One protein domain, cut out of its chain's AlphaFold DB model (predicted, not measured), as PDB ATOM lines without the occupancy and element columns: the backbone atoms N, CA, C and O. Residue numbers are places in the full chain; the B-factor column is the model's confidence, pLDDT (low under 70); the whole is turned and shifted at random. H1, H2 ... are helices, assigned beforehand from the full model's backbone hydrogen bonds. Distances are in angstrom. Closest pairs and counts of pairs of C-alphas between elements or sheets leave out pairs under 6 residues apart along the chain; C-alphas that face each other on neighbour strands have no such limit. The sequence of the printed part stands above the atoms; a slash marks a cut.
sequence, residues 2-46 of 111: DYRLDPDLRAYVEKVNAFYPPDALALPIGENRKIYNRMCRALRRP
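AT A GLANCE: This is residues 2 to 46 of the 111 residues of an uncharacterized protein of Rhizobium sp. 63-7 (UniProt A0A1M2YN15). Two helices make a wide, open V that lies nearly flat: H1 runs in from one side, a long loop of link swings out past its end, and H2 folds back so that its later part comes near the last turn of H1. The contacts between the helices are few, and the short tails before H1 and after H2 extend away from them. The printed part has 45 residues with two named helices, H1 then H2, and no named strand; the class is all helix. The whole is loose, with a radius of gyration of the C-alphas of 12.6 A, and flat, with spans of 34 by 31 by 11 A.

HOW THE PARTS SIT: Look first at H1, residues 7 to 17, and then at H2, residues 29 to 42. They are close but not clearly touching, with 1 pair of C-alphas within 8 A: those of Val 16 and Met 39, 7.2 A apart. Their lines stand at a steep tilt of 39 degrees, and they run opposite ways. Their centres are 17.9 A apart. In both H1 and H2 every backbone O i to N i+4 pair is within hydrogen-bond range.

IN THESE COORDINATES: Start at Asp 2 and read on to C-alpha 7 at (131.819, 143.997, 212.402), where H1 begins; it runs 15.4 A to C-alpha 17 at (127.725, 150.986, 199.335). Then find C-alpha 29 at (116.931, 151.888, 184.887); from there H2 runs 20.0 A to C-alpha 42 at (132.458, 141.580, 192.202).

THE WHOLE: The two C-alphas farthest apart are those of Arg 4 and Gly 30, at 35.2 A. The printed part has no cut, and the 11 residues between H1 and H2 form a long link. Residues 6 to 11, of which 7 to 11 belong to H1, stand free, as do residues 25 to 31, of which 29 to 31 belong to H2. The mean pLDDT of the printed part is 92.2; residues 2 to 3 are under 70.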
ATOM      1  N   ASP A   2     123.124 154.316 216.608       60.09
ATOM      2  CA  ASP A   2     124.050 153.226 216.921       60.09
ATOM      3  C   ASP A   2     123.408 151.935 216.395       60.09
ATOM      4  O   ASP A   2     122.436 151.431 216.952       60.09
ATOM      5  N   TYR A   3     123.880 151.473 215.239       63.28
ATOM      6  CA  TYR A   3     123.578 150.138 214.751       63.28
ATOM      7  C   TYR A   3     124.671 149.232 215.311       63.28
ATOM      8  O   TYR A   3     125.802 149.250 214.818       63.28
ATOM      9  N   ARG A   4     124.335 148.436 216.332       80.88
ATOM     10  CA  ARG A   4     125.144 147.311 216.829       80.88
ATOM     11  C   ARG A   4     125.235 146.193 215.782       80.88
ATOM     12  O   ARG A   4     124.786 145.074 216.007       80.88
ATOM     13  N   LEU A   5     125.744 146.518 214.599       85.31
ATOM     14  CA  LEU A   5     126.031 145.543 213.561       85.31
ATOM     15  C   LEU A   5     127.284 144.783 213.957       85.31
ATOM     16  O   LEU A   5     128.270 145.374 214.406       85.31
ATOM     17  N   ASP A   6     127.234 143.476 213.734       92.06
ATOM     18  CA  ASP A   6     128.432 142.659 213.709       92.06
ATOM     19  C   ASP A   6     129.490 143.311 212.785       92.06
ATOM     20  O   ASP A   6     129.131 143.834 211.717       92.06
ATOM     21  N   PRO A   7     130.776 143.347 213.185       92.75
ATOM     22  CA  PRO A   7     131.819 143.997 212.402       92.75
ATOM     23  C   PRO A   7     131.908 143.508 210.951       92.75
ATOM     24  O   PRO A   7     132.082 144.341 210.058       92.75
ATOM     25  N   ASP A   8     131.724 142.208 210.698       93.00
ATOM     26  CA  ASP A   8     131.813 141.640 209.350       93.00
ATOM     27  C   ASP A   8     130.634 142.092 208.489       93.00
ATOM     28  O   ASP A   8     130.793 142.437 207.313       93.00
ATOM     29  N   LEU A   9     129.442 142.159 209.086       92.06
ATOM     30  CA  LEU A   9     128.260 142.678 208.408       92.06
ATOM     31  C   LEU A   9     128.419 144.163 208.063       92.06
ATOM     32  O   LEU A   9     128.077 144.573 206.953       92.06
ATOM     33  N   ARG A  10     128.977 144.972 208.971       93.38
ATOM     34  CA  ARG A  10     129.259 146.389 208.698       93.38
ATOM     35  C   ARG A  10     130.258 146.557 207.550       93.38
ATOM     36  O   ARG A  10     129.983 147.322 206.628       93.38
ATOM     37  N   ALA A  11     131.350 145.794 207.550       93.75
ATOM     38  CA  ALA A  11     132.326 145.815 206.460       93.75
ATOM     39  C   ALA A  11     131.701 145.392 205.115       93.75
ATOM     40  O   ALA A  11     132.004 145.961 204.064       93.75
ATOM     41  N   TYR A  12     130.783 144.420 205.131       93.56
ATOM     42  CA  TYR A  12     130.037 144.031 203.936       93.56
ATOM     43  C   TYR A  12     129.135 145.161 203.418       93.56
ATOM     44  O   TYR A  12     129.119 145.417 202.213       93.56
ATOM     45  N   VAL A  13     128.425 145.866 204.304       92.56
ATOM     46  CA  VAL A  13     127.592 147.025 203.936       92.56
ATOM     47  C   VAL A  13     128.441 148.136 203.318       92.56
ATOM     48  O   VAL A  13     128.084 148.650 202.260       92.56
ATOM     49  N   GLU A  14     129.588 148.466 203.913       93.56
ATOM     50  CA  GLU A  14     130.524 149.455 203.358       93.56
ATOM     51  C   GLU A  14     131.001 149.053 201.955       93.56
ATOM     52  O   GLU A  14     130.972 149.861 201.024       93.56
ATOM     53  N   LYS A  15     131.345 147.773 201.767       95.19
ATOM     54  CA  LYS A  15     131.736 147.228 200.463       95.19
ATOM     55  C   LYS A  15     130.618 147.329 199.421       95.19
ATOM     56  O   LYS A  15     130.908 147.619 198.264       95.19
ATOM     57  N   VAL A  16     129.364 147.068 199.798       95.12
ATOM     58  CA  VAL A  16     128.198 147.194 198.904       95.12
ATOM     59  C   VAL A  16     127.941 148.659 198.546       95.12
ATOM     60  O   VAL A  16     127.772 148.978 197.368       95.12
ATOM     61  N   ASN A  17     127.973 149.557 199.533       93.69
ATOM     62  CA  ASN A  17     127.725 150.986 199.335       93.69
ATOM     63  C   ASN A  17     128.749 151.630 198.394       93.69
ATOM     64  O   ASN A  17     128.382 152.494 197.605       93.69
ATOM     65  N   ALA A  18     129.999 151.160 198.392       95.00
ATOM     66  CA  ALA A  18     131.040 151.656 197.491       95.00
ATOM     67  C   ALA A  18     130.719 151.488 195.987       95.00
ATOM     68  O   ALA A  18     131.350 152.137 195.153       95.00
ATOM     69  N   PHE A  19     129.755 150.635 195.611       95.81
ATOM     70  CA  PHE A  19     129.318 150.499 194.216       95.81
ATOM     71  C   PHE A  19     128.301 151.558 193.785       95.81
ATOM     72  O   PHE A  19     128.175 151.804 192.584       95.81
ATOM     73  N   TYR A  20     127.564 152.148 194.726       93.25
ATOM     74  CA  TYR A  20     126.443 153.028 194.425       93.25
ATOM     75  C   TYR A  20     126.835 154.492 194.628       93.25
ATOM     76  O   TYR A  20     127.121 154.896 195.755       93.25
ATOM     77  N   PRO A  21     126.837 155.309 193.561       90.94
ATOM     78  CA  PRO A  21     127.003 156.743 193.718       90.94
ATOM     79  C   PRO A  21     125.774 157.343 194.431       90.94
ATOM     80  O   PRO A  21     124.693 156.745 194.417       90.94
ATOM     81  N   PRO A  22     125.910 158.521 195.060       90.38
ATOM     82  CA  PRO A  22     124.834 159.128 195.849       90.38
ATOM     83  C   PRO A  22     123.570 159.443 195.032       90.38
ATOM     84  O   PRO A  22     122.472 159.475 195.581       90.38
ATOM     85  N   ASP A  23     123.704 159.637 193.722       90.75
ATOM     86  CA  ASP A  23     122.625 159.919 192.774       90.75
ATOM     87  C   ASP A  23     122.034 158.657 192.119       90.75
ATOM     88  O   ASP A  23     121.186 158.764 191.234       90.75
ATOM     89  N   ALA A  24     122.420 157.450 192.561       88.19
ATOM     90  CA  ALA A  24     122.001 156.194 191.935       88.19
ATOM     91  C   ALA A  24     120.477 156.061 191.767       88.19
ATOM     92  O   ALA A  24     120.008 155.565 190.743       88.19
ATOM     93  N   LEU A  25     119.687 156.549 192.728       89.31
ATOM     94  CA  LEU A  25     118.219 156.499 192.672       89.31
ATOM     95  C   LEU A  25     117.621 157.347 191.540       89.31
ATOM     96  O   LEU A  25     116.519 157.052 191.083       89.31
ATOM     97  N   ALA A  26     118.335 158.375 191.080       94.44
ATOM     98  CA  ALA A  26     117.914 159.238 189.981       94.44
ATOM     99  C   ALA A  26     118.366 158.720 188.604       94.44
ATOM    100  O   ALA A  26     117.933 159.242 187.576       94.44
ATOM    101  N   LEU A  27     119.228 157.697 188.556       93.56
ATOM    102  CA  LEU A  27     119.732 157.164 187.295       93.56
ATOM    103  C   LEU A  27     118.642 156.397 186.525       93.56
ATOM    104  O   LEU A  27     117.845 155.661 187.121       93.56
ATOM    105  N   PRO A  28     118.652 156.448 185.180       96.19
ATOM    106  CA  PRO A  28     117.799 155.595 184.360       96.19
ATOM    107  C   PRO A  28     117.977 154.110 184.697       96.19
ATOM    108  O   PRO A  28     119.072 153.654 185.045       96.19
ATOM    109  N   ILE A  29     116.921 153.313 184.514       95.44
ATOM    110  CA  ILE A  29     116.931 151.888 184.887       95.44
ATOM    111  C   ILE A  29     118.049 151.081 184.207       95.44
ATOM    112  O   ILE A  29     118.566 150.123 184.782       95.44
ATOM    113  N   GLY A  30     118.452 151.480 182.996       96.25
ATOM    114  CA  GLY A  30     119.573 150.873 182.282       96.25
ATOM    115  C   GLY A  30     120.903 151.042 183.020       96.25
ATOM    116  O   GLY A  30     121.651 150.074 183.149       96.25
ATOM    117  N   GLU A  31     121.174 152.229 183.562       95.44
ATOM    118  CA  GLU A  31     122.416 152.501 184.294       95.44
ATOM    119  C   GLU A  31     122.409 151.885 185.688       95.44
ATOM    120  O   GLU A  31     123.379 151.232 186.082       95.44
ATOM    121  N   ASN A  32     121.270 151.953 186.378       95.19
ATOM    122  CA  ASN A  32     121.071 151.232 187.633       95.19
ATOM    123  C   ASN A  32     121.355 149.726 187.485       95.19
ATOM    124  O   ASN A  32     122.058 149.127 188.304       95.19
ATOM    125  N   ARG A  33     120.896 149.108 186.386       96.31
ATOM    126  CA  ARG A  33     121.194 147.701 186.072       96.31
ATOM    127  C   ARG A  33     122.680 147.437 185.845       96.31
ATOM    128  O   ARG A  33     123.166 146.383 186.254       96.31
ATOM    129  N   LYS A  34     123.422 148.355 185.219       96.69
ATOM    130  CA  LYS A  34     124.875 148.193 185.029       96.69
ATOM    131  C   LYS A  34     125.625 148.234 186.359       96.69
ATOM    132  O   LYS A  34     126.514 147.405 186.562       96.69
ATOM    133  N   ILE A  35     125.252 149.144 187.261       96.19
ATOM    134  CA  ILE A  35     125.832 149.233 188.611       96.19
ATOM    135  C   ILE A  35     125.562 147.938 189.380       96.19
ATOM    136  O   ILE A  35     126.501 147.292 189.850       96.19
ATOM    137  N   TYR A  36     124.302 147.494 189.405       95.31
ATOM    138  CA  TYR A  36     123.908 146.248 190.062       95.31
ATOM    139  C   TYR A  36     124.671 145.034 189.505       95.31
ATOM    140  O   TYR A  36     125.262 144.264 190.258       95.31
ATOM    141  N   ASN A  37     124.748 144.890 188.178       96.88
ATOM    142  CA  ASN A  37     125.470 143.784 187.543       96.88
ATOM    143  C   ASN A  37     126.969 143.789 187.883       96.88
ATOM    144  O   ASN A  37     127.557 142.723 188.092       96.88
ATOM    145  N   ARG A  38     127.594 144.972 187.958       96.81
ATOM    146  CA  ARG A  38     128.997 145.124 188.370       96.81
ATOM    147  C   ARG A  38     129.196 144.682 189.817       96.81
ATOM    148  O   ARG A  38     130.098 143.884 190.074       96.81
ATOM    149  N   MET A  39     128.333 145.140 190.725       96.94
ATOM    150  CA  MET A  39     128.342 144.726 192.128       96.94
ATOM    151  C   MET A  39     128.189 143.204 192.252       96.94
ATOM    152  O   MET A  39     129.028 142.543 192.865       96.94
ATOM    153  N   CYS A  40     127.177 142.612 191.609       96.19
ATOM    154  CA  CYS A  40     126.945 141.167 191.652       96.19
ATOM    155  C   CYS A  40     128.116 140.355 191.093       96.19
ATOM    156  O   CYS A  40     128.378 139.256 191.577       96.19
ATOM    157  N   ARG A  41     128.827 140.864 190.079       96.38
ATOM    158  CA  ARG A  41     130.032 140.212 189.554       96.38
ATOM    159  C   ARG A  41     131.181 140.262 190.562       96.38
ATOM    160  O   ARG A  41     131.853 139.252 190.733       96.38
ATOM    161  N   ALA A  42     131.385 141.397 191.224       96.06
ATOM    162  CA  ALA A  42     132.458 141.580 192.202       96.06
ATOM    163  C   ALA A  42     132.232 140.797 193.509       96.06
ATOM    164  O   ALA A  42     133.192 140.388 194.159       96.06
ATOM    165  N   LEU A  43     130.972 140.581 193.895       94.81
ATOM    166  CA  LEU A  43     130.599 139.828 195.100       94.81
ATOM    167  C   LEU A  43     130.328 138.340 194.833       94.81
ATOM    168  O   LEU A  43     130.016 137.597 195.765       94.81
ATOM    169  N   ARG A  44     130.429 137.888 193.577       94.56
ATOM    170  CA  ARG A  44     130.117 136.509 193.195       94.56
ATOM    171  C   ARG A  44     131.061 135.526 193.883       94.56
ATOM    172  O   ARG A  44     132.271 135.577 193.685       94.56
ATOM    173  N   ARG A  45     130.480 134.574 194.611       93.19
ATOM    174  CA  ARG A  45     131.162 133.368 195.095       93.19
ATOM    175  C   ARG A  45     130.899 132.199 194.137       93.19
ATOM    176  O   ARG A  45     129.870 132.216 193.449       93.19
ATOM    177  N   PRO A  46     131.812 131.217 194.044       91.00
ATOM    178  CA  PRO A  46     131.543 129.990 193.303       91.00
ATOM    179  C   PRO A  46     130.328 129.264 193.888       91.00
ATOM    180  O   PRO A  46     129.939 129.490 195.037       91.00
TER     181      PRO A  46